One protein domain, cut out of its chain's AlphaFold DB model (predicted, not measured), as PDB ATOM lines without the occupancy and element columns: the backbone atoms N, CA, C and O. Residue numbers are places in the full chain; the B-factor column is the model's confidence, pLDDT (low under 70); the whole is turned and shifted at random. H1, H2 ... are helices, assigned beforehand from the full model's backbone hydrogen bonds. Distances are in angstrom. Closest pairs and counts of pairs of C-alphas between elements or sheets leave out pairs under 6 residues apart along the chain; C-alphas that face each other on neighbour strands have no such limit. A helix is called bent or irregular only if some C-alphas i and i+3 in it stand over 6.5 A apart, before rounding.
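Overview. This is residues 183 to 290 of the 290 residues of an uncharacterized protein of Lentithecium fluviatile CBS 122367 (UniProt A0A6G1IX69). The model is a long rod: H3 folds back beside H2, short H4 packs on H2, and bent H1 leads off as an arm toward the other end. The 108 printed residues hold four named helices, H1 to H4 in order, and no named strand: all helix. It is only just extended, close to loose: radius of gyration of the C-alphas 19.7 A, spans 65 by 28 by 21 A.

Along the chain. Find C-alpha 183 at (23.172, 1.524, 121.018), where H1, residues 183 to 210, begins; by its hydrogen bonds one helix, it is bent, C-alphas 190 and 193 being 6.7 A apart, into H1a, 183 to 190, and H1b, 193 to 210. H2, residues 224 to 252, runs 41.6 A; H3, 256 to 274, runs 27.1 A; H4, 279 to 289, ends at (27.757, -14.457, 131.990).

Arrangement. H2, H3 and H4 form an up and down bundle, each running against the one before. At the hub H2, residues 239 to 250 touch H3, closest C-alphas Cys 242 and Cys 270, 5.6 A, at a shallow tilt of 9 degrees, opposite ways, a hairpin. H2 touches H4, closest C-alphas Cys 236 and Ala 281, 4.7 A, and H1a, Leu 188 and Val 231, 6.0 A. Every O i to N i+4 pair is within hydrogen-bond range in H1a, H2 and H4, but 11 of 14 in H1b and 11 of 15 in H3.

Size, cuts and confidence. C-alphas 214 and 257, the farthest apart, are 65.7 A apart. The printed part has no cut; the H1 to H2 link is long. Look for pLDDT under 70 at, among others, residues 214 to 229.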
ATOM      1  N   PHE A 183      22.819   2.391 122.139       62.47
ATOM      2  CA  PHE A 183      23.172   1.524 121.018       62.47
ATOM      3  C   PHE A 183      21.997   1.240 120.089       62.47
ATOM      4  O   PHE A 183      22.189   1.304 118.879       62.47
ATOM      5  N   HIS A 184      20.790   1.037 120.610       64.00
ATOM      6  CA  HIS A 184      19.585   0.872 119.803       64.00
ATOM      7  C   HIS A 184      19.391   2.082 118.885       64.00
ATOM      8  O   HIS A 184      19.239   1.938 117.675       64.00
ATOM      9  N   THR A 185      19.498   3.290 119.444       66.38
ATOM     10  CA  THR A 185      19.392   4.548 118.691       66.38
ATOM     11  C   THR A 185      20.528   4.707 117.677       66.38
ATOM     12  O   THR A 185      20.298   5.160 116.553       66.38
ATOM     13  N   LEU A 186      21.754   4.325 118.041       73.06
ATOM     14  CA  LEU A 186      22.913   4.409 117.156       73.06
ATOM     15  C   LEU A 186      22.812   3.417 115.989       73.06
ATOM     16  O   LEU A 186      22.985   3.814 114.840       73.06
ATOM     17  N   ILE A 187      22.486   2.155 116.252       70.88
ATOM     18  CA  ILE A 187      22.353   1.103 115.237       70.88
ATOM     19  C   ILE A 187      21.173   1.418 114.318       70.88
ATOM     20  O   ILE A 187      21.316   1.366 113.098       70.88
ATOM     21  N   LEU A 188      20.034   1.816 114.881       70.06
ATOM     22  CA  LEU A 188      18.856   2.228 114.125       70.06
ATOM     23  C   LEU A 188      19.187   3.373 113.154       70.06
ATOM     24  O   LEU A 188      19.038   3.228 111.940       70.06
ATOM     25  N   ASN A 189      19.701   4.487 113.680       71.69
ATOM     26  CA  ASN A 189      19.822   5.727 112.913       71.69
ATOM     27  C   ASN A 189      21.101   5.836 112.079       71.69
ATOM     28  O   ASN A 189      21.112   6.542 111.073       71.69
ATOM     29  N   LYS A 190      22.200   5.199 112.497       77.88
ATOM     30  CA  LYS A 190      23.500   5.311 111.814       77.88
ATOM     31  C   LYS A 190      23.856   4.093 110.976       77.88
ATOM     32  O   LYS A 190      24.741   4.214 110.135       77.88
ATOM     33  N   LEU A 191      23.186   2.959 111.177       76.56
ATOM     34  CA  LEU A 191      23.484   1.733 110.443       76.56
ATOM     35  C   LEU A 191      22.282   1.234 109.640       76.56
ATOM     36  O   LEU A 191      22.371   1.140 108.421       76.56
ATOM     37  N   MET A 192      21.156   0.951 110.293       74.69
ATOM     38  CA  MET A 192      20.022   0.271 109.660       74.69
ATOM     39  C   MET A 192      19.249   1.158 108.687       74.69
ATOM     40  O   MET A 192      18.947   0.703 107.586       74.69
ATOM     41  N   ILE A 193      18.969   2.416 109.042       72.19
ATOM     42  CA  ILE A 193      18.312   3.359 108.122       72.19
ATOM     43  C   ILE A 193      19.188   3.617 106.878       72.19
ATOM     44  O   ILE A 193      18.712   3.341 105.775       72.19
ATOM     45  N   PRO A 194      20.478   4.003 107.003       79.44
ATOM     46  CA  PRO A 194      21.342   4.189 105.834       79.44
ATOM     47  C   PRO A 194      21.529   2.918 105.000       79.44
ATOM     48  O   PRO A 194      21.550   2.981 103.774       79.44
ATOM     49  N   PHE A 195      21.639   1.748 105.638       79.94
ATOM     50  CA  PHE A 195      21.706   0.471 104.928       79.94
ATOM     51  C   PHE A 195      20.427   0.205 104.130       79.94
ATOM     52  O   PHE A 195      20.489  -0.176 102.959       79.94
ATOM     53  N   ASN A 196      19.263   0.427 104.744       77.00
ATOM     54  CA  ASN A 196      17.984   0.221 104.084       77.00
ATOM     55  C   ASN A 196      17.827   1.153 102.870       77.00
ATOM     56  O   ASN A 196      17.408   0.711 101.801       77.00
ATOM     57  N   GLU A 197      18.200   2.423 103.017       79.88
ATOM     58  CA  GLU A 197      18.056   3.441 101.973       79.88
ATOM     59  C   GLU A 197      19.075   3.288 100.837       79.88
ATOM     60  O   GLU A 197      18.705   3.370  99.667       79.88
ATOM     61  N   HIS A 198      20.347   3.035 101.151       84.31
ATOM     62  CA  HIS A 198      21.421   3.053 100.152       84.31
ATOM     63  C   HIS A 198      21.772   1.685  99.571       84.31
ATOM     64  O   HIS A 198      22.358   1.621  98.493       84.31
ATOM     65  N   ILE A 199      21.453   0.594 100.271       83.06
ATOM     66  CA  ILE A 199      21.867  -0.754  99.865       83.06
ATOM     67  C   ILE A 199      20.643  -1.628  99.613       83.06
ATOM     68  O   ILE A 199      20.455  -2.114  98.499       83.06
ATOM     69  N   PHE A 200      19.783  -1.803 100.617       79.50
ATOM     70  CA  PHE A 200      18.661  -2.737 100.515       79.50
ATOM     71  C   PHE A 200      17.632  -2.303  99.466       79.50
ATOM     72  O   PHE A 200      17.315  -3.082  98.569       79.50
ATOM     73  N   THR A 201      17.153  -1.056  99.531       78.94
ATOM     74  CA  THR A 201      16.116  -0.548  98.618       78.94
ATOM     75  C   THR A 201      16.580  -0.566  97.153       78.94
ATOM     76  O   THR A 201      15.837  -1.077  96.311       78.94
ATOM     77  N   PRO A 202      17.807  -0.123  96.802       82.31
ATOM     78  CA  PRO A 202      18.295  -0.210  95.424       82.31
ATOM     79  C   PRO A 202      18.462  -1.647  94.914       82.31
ATOM     80  O   PRO A 202      18.091  -1.940  93.773       82.31
ATOM     81  N   ILE A 203      18.967  -2.564  95.750       83.94
ATOM     82  CA  ILE A 203      19.112  -3.982  95.383       83.94
ATOM     83  C   ILE A 203      17.738  -4.619  95.181       83.94
ATOM     84  O   ILE A 203      17.516  -5.292  94.177       83.94
ATOM     85  N   GLN A 204      16.802  -4.379  96.098       80.00
ATOM     86  CA  GLN A 204      15.443  -4.901  96.014       80.00
ATOM     87  C   GLN A 204      14.724  -4.379  94.766       80.00
ATOM     88  O   GLN A 204      14.092  -5.157  94.049       80.00
ATOM     89  N   THR A 205      14.861  -3.085  94.469       80.50
ATOM     90  CA  THR A 205      14.294  -2.464  93.263       80.50
ATOM     91  C   THR A 205      14.878  -3.100  92.001       80.50
ATOM     92  O   THR A 205      14.131  -3.509  91.113       80.50
ATOM     93  N   SER A 206      16.200  -3.283  91.954       83.81
ATOM     94  CA  SER A 206      16.889  -3.914  90.818       83.81
ATOM     95  C   SER A 206      16.485  -5.380  90.633       83.81
ATOM     96  O   SER A 206      16.190  -5.811  89.520       83.81
ATOM     97  N   TYR A 207      16.413  -6.148  91.720       83.56
ATOM     98  CA  TYR A 207      16.006  -7.553  91.695       83.56
ATOM     99  C   TYR A 207      14.560  -7.727  91.220       83.56
ATOM    100  O   TYR A 207      14.274  -8.576  90.376       83.56
ATOM    101  N   ASN A 208      13.642  -6.893  91.711       79.44
ATOM    102  CA  ASN A 208      12.247  -6.940  91.285       79.44
ATOM    103  C   ASN A 208      12.070  -6.493  89.828       79.44
ATOM    104  O   ASN A 208      11.274  -7.100  89.109       79.44
ATOM    105  N   SER A 209      12.860  -5.513  89.375       79.81
ATOM    106  CA  SER A 209      12.920  -5.124  87.964       79.81
ATOM    107  C   SER A 209      13.390  -6.279  87.077       79.81
ATOM    108  O   SER A 209      12.814  -6.491  86.013       79.81
ATOM    109  N   LEU A 210      14.395  -7.053  87.504       85.12
ATOM    110  CA  LEU A 210      14.878  -8.226  86.760       85.12
ATOM    111  C   LEU A 210      13.835  -9.348  86.686       85.12
ATOM    112  O   LEU A 210      13.748 -10.044  85.679       85.12
ATOM    113  N   LEU A 211      13.018  -9.508  87.727       84.25
ATOM    114  CA  LEU A 211      11.906 -10.460  87.745       84.25
ATOM    115  C   LEU A 211      10.651  -9.957  87.006       84.25
ATOM    116  O   LEU A 211       9.624 -10.637  87.038       84.25
ATOM    117  N   GLY A 212      10.701  -8.778  86.375       78.44
ATOM    118  CA  GLY A 212       9.573  -8.193  85.644       78.44
ATOM    119  C   GLY A 212       8.387  -7.810  86.533       78.44
ATOM    120  O   GLY A 212       7.263  -7.682  86.047       78.44
ATOM    121  N   ARG A 213       8.605  -7.651  87.844       75.44
ATOM    122  CA  ARG A 213       7.569  -7.218  88.786       75.44
ATOM    123  C   ARG A 213       7.523  -5.693  88.779       75.44
ATOM    124  O   ARG A 213       8.361  -5.053  89.408       75.44
ATOM    125  N   ASN A 214       6.548  -5.118  88.074       61.19
ATOM    126  CA  ASN A 214       6.270  -3.682  88.136       61.19
ATOM    127  C   ASN A 214       5.761  -3.335  89.538       61.19
ATOM    128  O   ASN A 214       4.598  -3.564  89.861       61.19
ATOM    129  N   LEU A 215       6.655  -2.827  90.382       59.22
ATOM    130  CA  LEU A 215       6.281  -2.200  91.638       59.22
ATOM    131  C   LEU A 215       6.048  -0.721  91.356       59.22
ATOM    132  O   LEU A 215       6.980  -0.002  90.983       59.22
ATOM    133  N   ASP A 216       4.804  -0.279  91.533       55.31
ATOM    134  CA  ASP A 216       4.487   1.140  91.639       55.31
ATOM    135  C   ASP A 216       5.437   1.777  92.664       55.31
ATOM    136  O   ASP A 216       5.761   1.163  93.682       55.31
ATOM    137  N   HIS A 217       5.924   2.984  92.361       52.47
ATOM    138  CA  HIS A 217       7.065   3.685  92.981       52.47
ATOM    139  C   HIS A 217       7.009   3.934  94.502       52.47
ATOM    140  O   HIS A 217       7.819   4.688  95.039       52.47
ATOM    141  N   HIS A 218       6.101   3.298  95.231       50.56
ATOM    142  CA  HIS A 218       6.101   3.208  96.682       50.56
ATOM    143  C   HIS A 218       6.131   1.740  97.105       50.56
ATOM    144  O   HIS A 218       5.186   1.228  97.701       50.56
ATOM    145  N   THR A 219       7.247   1.051  96.846       47.97
ATOM    146  CA  THR A 219       7.610  -0.070  97.717       47.97
ATOM    147  C   THR A 219       7.727   0.493  99.128       47.97
ATOM    148  O   THR A 219       8.608   1.331  99.345       47.97
ATOM    149  N   PRO A 220       6.865   0.093 100.083       50.75
ATOM    150  CA  PRO A 220       7.086   0.462 101.465       50.75
ATOM    151  C   PRO A 220       8.475  -0.067 101.817       50.75
ATOM    152  O   PRO A 220       8.746  -1.258 101.643       50.75
ATOM    153  N   GLY A 221       9.369   0.830 102.244       55.34
ATOM    154  CA  GLY A 221      10.648   0.428 102.817       55.34
ATOM    155  C   GLY A 221      10.423  -0.590 103.936       55.34
ATOM    156  O   GLY A 221       9.284  -0.820 104.356       55.34
ATOM    157  N   MET A 222      11.493  -1.228 104.418       58.06
ATOM    158  CA  MET A 222      11.374  -2.170 105.533       58.06
ATOM    159  C   MET A 222      10.424  -1.632 106.610       58.06
ATOM    160  O   MET A 222      10.617  -0.533 107.127       58.06
ATOM    161  N   SER A 223       9.386  -2.415 106.925       62.59
ATOM    162  CA  SER A 223       8.457  -2.111 108.013       62.59
ATOM    163  C   SER A 223       9.254  -1.732 109.259       62.59
ATOM    164  O   SER A 223      10.241  -2.403 109.575       62.59
ATOM    165  N   GLY A 224       8.816  -0.701 109.989       58.47
ATOM    166  CA  GLY A 224       9.475  -0.277 111.230       58.47
ATOM    167  C   GLY A 224       9.697  -1.442 112.201       58.47
ATOM    168  O   GLY A 224      10.718  -1.494 112.871       58.47
ATOM    169  N   ARG A 225       8.812  -2.449 112.175       55.44
ATOM    170  CA  ARG A 225       8.950  -3.699 112.934       55.44
ATOM    171  C   ARG A 225      10.108  -4.582 112.459       55.44
ATOM    172  O   ARG A 225      10.798  -5.169 113.281       55.44
ATOM    173  N   THR A 226      10.317  -4.714 111.151       64.62
ATOM    174  CA  THR A 226      11.441  -5.492 110.598       64.62
ATOM    175  C   THR A 226      12.766  -4.834 110.949       64.62
ATOM    176  O   THR A 226      13.732  -5.510 111.286       64.62
ATOM    177  N   LEU A 227      12.798  -3.506 110.892       63.06
ATOM    178  CA  LEU A 227      13.984  -2.726 111.198       63.06
ATOM    179  C   LEU A 227      14.331  -2.812 112.694       63.06
ATOM    180  O   LEU A 227      15.484  -3.053 113.031       63.06
ATOM    181  N   ASP A 228      13.327  -2.753 113.568       64.12
ATOM    182  CA  ASP A 228      13.472  -2.971 115.011       64.12
ATOM    183  C   ASP A 228      14.052  -4.363 115.338       64.12
ATOM    184  O   ASP A 228      15.032  -4.474 116.068       64.12
ATOM    185  N   VAL A 229      13.550  -5.426 114.691       69.94
ATOM    186  CA  VAL A 229      14.083  -6.795 114.849       69.94
ATOM    187  C   VAL A 229      15.555  -6.892 114.437       69.94
ATOM    188  O   VAL A 229      16.336  -7.575 115.106       69.94
ATOM    189  N   LEU A 230      15.963  -6.218 113.357       72.00
ATOM    190  CA  LEU A 230      17.367  -6.207 112.935       72.00
ATOM    191  C   LEU A 230      18.260  -5.447 113.916       72.00
ATOM    192  O   LEU A 230      19.376  -5.896 114.189       72.00
ATOM    193  N   VAL A 231      17.778  -4.328 114.465       70.25
ATOM    194  CA  VAL A 231      18.499  -3.570 115.495       70.25
ATOM    195  C   VAL A 231      18.709  -4.444 116.728       70.25
ATOM    196  O   VAL A 231      19.855  -4.640 117.125       70.25
ATOM    197  N   THR A 232      17.649  -5.059 117.258       71.00
ATOM    198  CA  THR A 232      17.741  -5.953 118.423       71.00
ATOM    199  C   THR A 232      18.674  -7.132 118.154       71.00
ATOM    200  O   THR A 232      19.531  -7.450 118.972       71.00
ATOM    201  N   THR A 233      18.593  -7.751 116.971       77.69
ATOM    202  CA  THR A 233      19.504  -8.846 116.588       77.69
ATOM    203  C   THR A 233      20.965  -8.388 116.566       77.69
ATOM    204  O   THR A 233      21.853  -9.115 117.013       77.69
ATOM    205  N   SER A 234      21.224  -7.172 116.083       76.75
ATOM    206  CA  SER A 234      22.569  -6.591 116.034       76.75
ATOM    207  C   SER A 234      23.105  -6.274 117.431       76.75
ATOM    208  O   SER A 234      24.266  -6.559 117.717       76.75
ATOM    209  N   GLU A 235      22.268  -5.741 118.321       74.25
ATOM    210  CA  GLU A 235      22.623  -5.512 119.728       74.25
ATOM    211  C   GLU A 235      22.979  -6.817 120.444       74.25
ATOM    212  O   GLU A 235      23.994  -6.889 121.140       74.25
ATOM    213  N   CYS A 236      22.195  -7.873 120.222       73.31
ATOM    214  CA  CYS A 236      22.470  -9.200 120.763       73.31
ATOM    215  C   CYS A 236      23.787  -9.773 120.217       73.31
ATOM    216  O   CYS A 236      24.589 -10.309 120.980       73.31
ATOM    217  N   ALA A 237      24.052  -9.625 118.915       80.25
ATOM    218  CA  ALA A 237      25.309 -10.065 118.314       80.25
ATOM    219  C   ALA A 237      26.518  -9.311 118.892       80.25
ATOM    220  O   ALA A 237      27.526  -9.933 119.224       80.25
ATOM    221  N   LEU A 238      26.406  -7.991 119.083       79.75
ATOM    222  CA  LEU A 238      27.446  -7.185 119.729       79.75
ATOM    223  C   LEU A 238      27.718  -7.659 121.158       79.75
ATOM    224  O   LEU A 238      28.880  -7.818 121.528       79.75
ATOM    225  N   ALA A 239      26.669  -7.956 121.931       75.81
ATOM    226  CA  ALA A 239      26.803  -8.493 123.283       75.81
ATOM    227  C   ALA A 239      27.596  -9.813 123.305       75.81
ATOM    228  O   ALA A 239      28.538  -9.963 124.087       75.81
ATOM    229  N   VAL A 240      27.257 -10.744 122.403       80.31
ATOM    230  CA  VAL A 240      27.953 -12.032 122.238       80.31
ATOM    231  C   VAL A 240      29.413 -11.815 121.839       80.31
ATOM    232  O   VAL A 240      30.309 -12.430 122.417       80.31
ATOM    233  N   CYS A 241      29.680 -10.919 120.886       82.12
ATOM    234  CA  CYS A 241      31.036 -10.613 120.433       82.12
ATOM    235  C   CYS A 241      31.895  -9.994 121.541       82.12
ATOM    236  O   CYS A 241      33.045 -10.400 121.696       82.12
ATOM    237  N   CYS A 242      31.359  -9.057 122.330       82.00
ATOM    238  CA  CYS A 242      32.074  -8.454 123.456       82.00
ATOM    239  C   CYS A 242      32.486  -9.506 124.493       82.00
ATOM    240  O   CYS A 242      33.624  -9.491 124.976       82.00
ATOM    241  N   PHE A 243      31.591 -10.448 124.794       79.25
ATOM    242  CA  PHE A 243      31.880 -11.548 125.709       79.25
ATOM    243  C   PHE A 243      32.930 -12.507 125.129       79.25
ATOM    244  O   PHE A 243      33.975 -12.735 125.742       79.25
ATOM    245  N   ALA A 244      32.705 -13.006 123.909       83.25
ATOM    246  CA  ALA A 244      33.609 -13.938 123.243       83.25
ATOM    247  C   ALA A 244      35.020 -13.354 123.072       83.25
ATOM    248  O   ALA A 244      35.999 -14.010 123.419       83.25
ATOM    249  N   ALA A 245      35.133 -12.100 122.619       82.25
ATOM    250  CA  ALA A 245      36.413 -11.413 122.450       82.25
ATOM    251  C   ALA A 245      37.196 -11.327 123.764       82.25
ATOM    252  O   ALA A 245      38.412 -11.512 123.779       82.25
ATOM    253  N   SER A 246      36.501 -11.099 124.876       82.44
ATOM    254  CA  SER A 246      37.128 -10.975 126.188       82.44
ATOM    255  C   SER A 246      37.612 -12.322 126.724       82.44
ATOM    256  O   SER A 246      38.732 -12.413 127.228       82.44
ATOM    257  N   VAL A 247      36.838 -13.396 126.528       83.50
ATOM    258  CA  VAL A 247      37.267 -14.769 126.849       83.50
ATOM    259  C   VAL A 247      38.463 -15.181 125.991       83.50
ATOM    260  O   VAL A 247      39.460 -15.680 126.516       83.50
ATOM    261  N   THR A 248      38.405 -14.936 124.679       85.00
ATOM    262  CA  THR A 248      39.504 -15.240 123.752       85.00
ATOM    263  C   THR A 248      40.773 -14.471 124.114       85.00
ATOM    264  O   THR A 248      41.858 -15.053 124.121       85.00
ATOM    265  N   LEU A 249      40.656 -13.186 124.460       84.75
ATOM    266  CA  LEU A 249      41.791 -12.370 124.885       84.75
ATOM    267  C   LEU A 249      42.435 -12.945 126.149       84.75
ATOM    268  O   LEU A 249      43.649 -13.116 126.180       84.75
ATOM    269  N   LEU A 250      41.642 -13.308 127.162       85.19
ATOM    270  CA  LEU A 250      42.171 -13.893 128.397       85.19
ATOM    271  C   LEU A 250      42.810 -15.269 128.178       85.19
ATOM    272  O   LEU A 250      43.837 -15.566 128.793       85.19
ATOM    273  N   TYR A 251      42.240 -16.090 127.294       87.31
ATOM    274  CA  TYR A 251      42.773 -17.412 126.969       87.31
ATOM    275  C   TYR A 251      44.140 -17.337 126.275       87.31
ATOM    276  O   TYR A 251      45.048 -18.101 126.605       87.31
ATOM    277  N   ASN A 252      44.307 -16.375 125.365       88.75
ATOM    278  CA  ASN A 252      45.525 -16.214 124.567       88.75
ATOM    279  C   ASN A 252      46.687 -15.533 125.308       88.75
ATOM    280  O   ASN A 252      47.795 -15.477 124.781       88.75
ATOM    281  N   LEU A 253      46.486 -15.023 126.525       89.12
ATOM    282  CA  LEU A 253      47.590 -14.491 127.327       89.12
ATOM    283  C   LEU A 253      48.442 -15.639 127.876       89.12
ATOM    284  O   LEU A 253      47.923 -16.517 128.556       89.12
ATOM    285  N   GLU A 254      49.751 -15.628 127.634       87.06
ATOM    286  CA  GLU A 254      50.628 -16.761 127.983       87.06
ATOM    287  C   GLU A 254      50.902 -16.900 129.489       87.06
ATOM    288  O   GLU A 254      51.102 -18.007 129.983       87.06
ATOM    289  N   THR A 255      50.890 -15.798 130.250       90.94
ATOM    290  CA  THR A 255      51.299 -15.813 131.666       90.94
ATOM    291  C   THR A 255      50.136 -15.592 132.630       90.94
ATOM    292  O   THR A 255      49.285 -14.725 132.430       90.94
ATOM    293  N   THR A 256      50.132 -16.313 133.754       86.06
ATOM    294  CA  THR A 256      49.112 -16.161 134.809       86.06
ATOM    295  C   THR A 256      49.086 -14.746 135.394       86.06
ATOM    296  O   THR A 256      48.019 -14.222 135.706       86.06
ATOM    297  N   LYS A 257      50.250 -14.087 135.485       87.31
ATOM    298  CA  LYS A 257      50.363 -12.715 136.000       87.31
ATOM    299  C   LYS A 257      49.668 -11.704 135.083       87.31
ATOM    300  O   LYS A 257      48.940 -10.851 135.580       87.31
ATOM    301  N   THR A 258      49.847 -11.806 133.763       85.56
ATOM    302  CA  THR A 258      49.159 -10.911 132.815       85.56
ATOM    303  C   THR A 258      47.664 -11.195 132.750       85.56
ATOM    304  O   THR A 258      46.885 -10.248 132.689       85.56
ATOM    305  N   ARG A 259      47.241 -12.462 132.871       84.38
ATOM    306  CA  ARG A 259      45.816 -12.828 132.979       84.38
ATOM    307  C   ARG A 259      45.141 -12.192 134.193       84.38
ATOM    308  O   ARG A 259      44.071 -11.616 134.045       84.38
ATOM    309  N   MET A 260      45.769 -12.247 135.370       84.56
ATOM    310  CA  MET A 260      45.207 -11.653 136.593       84.56
ATOM    311  C   MET A 260      45.068 -10.131 136.505       84.56
ATOM    312  O   MET A 260      44.109  -9.581 137.035       84.56
ATOM    313  N   VAL A 261      45.995  -9.454 135.824       85.94
ATOM    314  CA  VAL A 261      45.913  -8.001 135.616       85.94
ATOM    315  C   VAL A 261      44.877  -7.649 134.549       85.94
ATOM    316  O   VAL A 261      44.146  -6.684 134.729       85.94
ATOM    317  N   ALA A 262      44.786  -8.416 133.461       84.25
ATOM    318  CA  ALA A 262      43.872  -8.139 132.354       84.25
ATOM    319  C   ALA A 262      42.413  -8.519 132.653       84.25
ATOM    320  O   ALA A 262      41.510  -7.886 132.114       84.25
ATOM    321  N   ALA A 263      42.169  -9.517 133.510       81.25
ATOM    322  CA  ALA A 263      40.826 -10.012 133.812       81.25
ATOM    323  C   ALA A 263      39.868  -8.924 134.333       81.25
ATOM    324  O   ALA A 263      38.782  -8.815 133.772       81.25
ATOM    325  N   PRO A 264      40.237  -8.052 135.292       81.44
ATOM    326  CA  PRO A 264      39.378  -6.940 135.698       81.44
ATOM    327  C   PRO A 264      39.042  -5.987 134.546       81.44
ATOM    328  O   PRO A 264      37.884  -5.615 134.385       81.44
ATOM    329  N   PHE A 265      40.023  -5.625 133.709       79.88
ATOM    330  CA  PHE A 265      39.795  -4.726 132.571       79.88
ATOM    331  C   PHE A 265      38.913  -5.363 131.501       79.88
ATOM    332  O   PHE A 265      38.041  -4.689 130.965       79.88
ATOM    333  N   ALA A 266      39.104  -6.653 131.223       79.56
ATOM    334  CA  ALA A 266      38.248  -7.411 130.324       79.56
ATOM    335  C   ALA A 266      36.818  -7.486 130.877       79.56
ATOM    336  O   ALA A 266      35.888  -7.145 130.161       79.56
ATOM    337  N   SER A 267      36.636  -7.795 132.166       76.69
ATOM    338  CA  SER A 267      35.318  -7.810 132.814       76.69
ATOM    339  C   SER A 267      34.620  -6.448 132.760       76.69
ATOM    340  O   SER A 267      33.430  -6.380 132.458       76.69
ATOM    341  N   PHE A 268      35.346  -5.348 132.983       74.62
ATOM    342  CA  PHE A 268      34.796  -3.999 132.809       74.62
ATOM    343  C   PHE A 268      34.468  -3.693 131.343       74.62
ATOM    344  O   PHE A 268      33.410  -3.134 131.066       74.62
ATOM    345  N   ALA A 269      35.328  -4.089 130.403       73.62
ATOM    346  CA  ALA A 269      35.103  -3.906 128.973       73.62
ATOM    347  C   ALA A 269      33.938  -4.759 128.436       73.62
ATOM    348  O   ALA A 269      33.284  -4.337 127.486       73.62
ATOM    349  N   CYS A 270      33.635  -5.912 129.048       71.00
ATOM    350  CA  CYS A 270      32.441  -6.691 128.723       71.00
ATOM    351  C   CYS A 270      31.164  -6.026 129.246       71.00
ATOM    352  O   CYS A 270      30.163  -5.984 128.539       71.00
ATOM    353  N   VAL A 271      31.185  -5.519 130.483       69.62
ATOM    354  CA  VAL A 271      29.984  -5.019 131.176       69.62
ATOM    355  C   VAL A 271      29.640  -3.583 130.771       69.62
ATOM    356  O   VAL A 271      28.466  -3.226 130.723       69.62
ATOM    357  N   ALA A 272      30.632  -2.755 130.437       68.75
ATOM    358  CA  ALA A 272      30.403  -1.348 130.110       68.75
ATOM    359  C   ALA A 272      29.486  -1.138 128.884       68.75
ATOM    360  O   ALA A 272      28.560  -0.336 128.993       68.75
ATOM    361  N   PRO A 273      29.638  -1.863 127.757       67.25
ATOM    362  CA  PRO A 273      28.707  -1.756 126.633       67.25
ATOM    363  C   PRO A 273      27.287  -2.202 126.994       67.25
ATOM    364  O   PRO A 273      26.321  -1.634 126.495       67.25
ATOM    365  N   VAL A 274      27.153  -3.174 127.901       66.44
ATOM    366  CA  VAL A 274      25.875  -3.794 128.282       66.44
ATOM    367  C   VAL A 274      24.955  -2.826 128.996       66.44
ATOM    368  O   VAL A 274      23.748  -2.901 128.803       66.44
ATOM    369  N   VAL A 275      25.495  -1.864 129.747       65.50
ATOM    370  CA  VAL A 275      24.702  -0.791 130.377       65.50
ATOM    371  C   VAL A 275      23.894  -0.003 129.336       65.50
ATOM    372  O   VAL A 275      22.793   0.462 129.629       65.50
ATOM    373  N   PHE A 276      24.397   0.065 128.103       61.75
ATOM    374  CA  PHE A 276      23.834   0.840 127.002       61.75
ATOM    375  C   PHE A 276      23.120  -0.006 125.934       61.75
ATOM    376  O   PHE A 276      22.754   0.543 124.893       61.75
ATOM    377  N   LEU A 277      22.968  -1.318 126.146       66.12
ATOM    378  CA  LEU A 277      22.222  -2.219 125.259       66.12
ATOM    379  C   LEU A 277      20.732  -2.251 125.611       66.12
ATOM    380  O   LEU A 277      20.373  -2.014 126.766       66.12
ATOM    381  N   SER A 278      19.879  -2.624 124.652       64.81
ATOM    382  CA  SER A 278      18.462  -2.884 124.924       64.81
ATOM    383  C   SER A 278      18.229  -3.876 126.059       64.81
ATOM    384  O   SER A 278      19.058  -4.742 126.341       64.81
ATOM    385  N   LYS A 279      17.072  -3.765 126.726       65.44
ATOM    386  CA  LYS A 279      16.657  -4.712 127.779       65.44
ATOM    387  C   LYS A 279      16.757  -6.171 127.316       65.44
ATOM    388  O   LYS A 279      17.236  -7.009 128.073       65.44
ATOM    389  N   ASP A 280      16.389  -6.449 126.068       61.03
ATOM    390  CA  ASP A 280      16.454  -7.794 125.492       61.03
ATOM    391  C   ASP A 280      17.904  -8.264 125.304       61.03
ATOM    392  O   ASP A 280      18.258  -9.382 125.686       61.03
ATOM    393  N   ALA A 281      18.783  -7.392 124.804       61.09
ATOM    394  CA  ALA A 281      20.204  -7.693 124.652       61.09
ATOM    395  C   ALA A 281      20.932  -7.830 126.005       61.09
ATOM    396  O   ALA A 281      21.815  -8.681 126.153       61.09
ATOM    397  N   LYS A 282      20.519  -7.062 127.024       68.12
ATOM    398  CA  LYS A 282      20.982  -7.201 128.417       68.12
ATOM    399  C   LYS A 282      20.663  -8.591 128.972       68.12
ATOM    400  O   LYS A 282      21.557  -9.206 129.546       68.12
ATOM    401  N   ILE A 283      19.450  -9.115 128.746       65.06
ATOM    402  CA  ILE A 283      19.037 -10.457 129.202       65.06
ATOM    403  C   ILE A 283      19.935 -11.543 128.601       65.06
ATOM    404  O   ILE A 283      20.458 -12.378 129.343       65.06
ATOM    405  N   ILE A 284      20.162 -11.504 127.282       65.44
ATOM    406  CA  ILE A 284      21.032 -12.471 126.593       65.44
ATOM    407  C   ILE A 284      22.465 -12.393 127.124       65.44
ATOM    408  O   ILE A 284      23.080 -13.427 127.377       65.44
ATOM    409  N   TYR A 285      22.981 -11.186 127.360       64.50
ATOM    410  CA  TYR A 285      24.295 -11.008 127.968       64.50
ATOM    411  C   TYR A 285      24.384 -11.639 129.368       64.50
ATOM    412  O   TYR A 285      25.322 -12.386 129.639       64.50
ATOM    413  N   THR A 286      23.401 -11.406 130.247       70.31
ATOM    414  CA  THR A 286      23.373 -12.035 131.583       70.31
ATOM    415  C   THR A 286      23.285 -13.559 131.531       70.31
ATOM    416  O   THR A 286      23.908 -14.208 132.363       70.31
ATOM    417  N   LEU A 287      22.572 -14.137 130.555       68.75
ATOM    418  CA  LEU A 287      22.503 -15.594 130.368       68.75
ATOM    419  C   LEU A 287      23.840 -16.212 129.940       68.75
ATOM    420  O   LEU A 287      24.078 -17.377 130.223       68.75
ATOM    421  N   MET A 288      24.701 -15.455 129.254       62.69
ATOM    422  CA  MET A 288      26.042 -15.917 128.874       62.69
ATOM    423  C   MET A 288      27.085 -15.722 129.980       62.69
ATOM    424  O   MET A 288      28.136 -16.357 129.942       62.69
ATOM    425  N   ALA A 289      26.829 -14.810 130.920       62.41
ATOM    426  CA  ALA A 289      27.757 -14.457 131.990       62.41
ATOM    427  C   ALA A 289      27.626 -15.333 133.251       62.41
ATOM    428  O   ALA A 289      28.546 -15.320 134.071       62.41
ATOM    429  N   GLY A 290      26.499 -16.036 133.423       55.69
ATOM    430  CA  GLY A 290      26.269 -17.013 134.499       55.69
ATOM    431  C   GLY A 290      26.693 -18.417 134.102       55.69
ATOM    432  O   GLY A 290      27.302 -19.094 134.958       55.69
TER     433      GLY A 290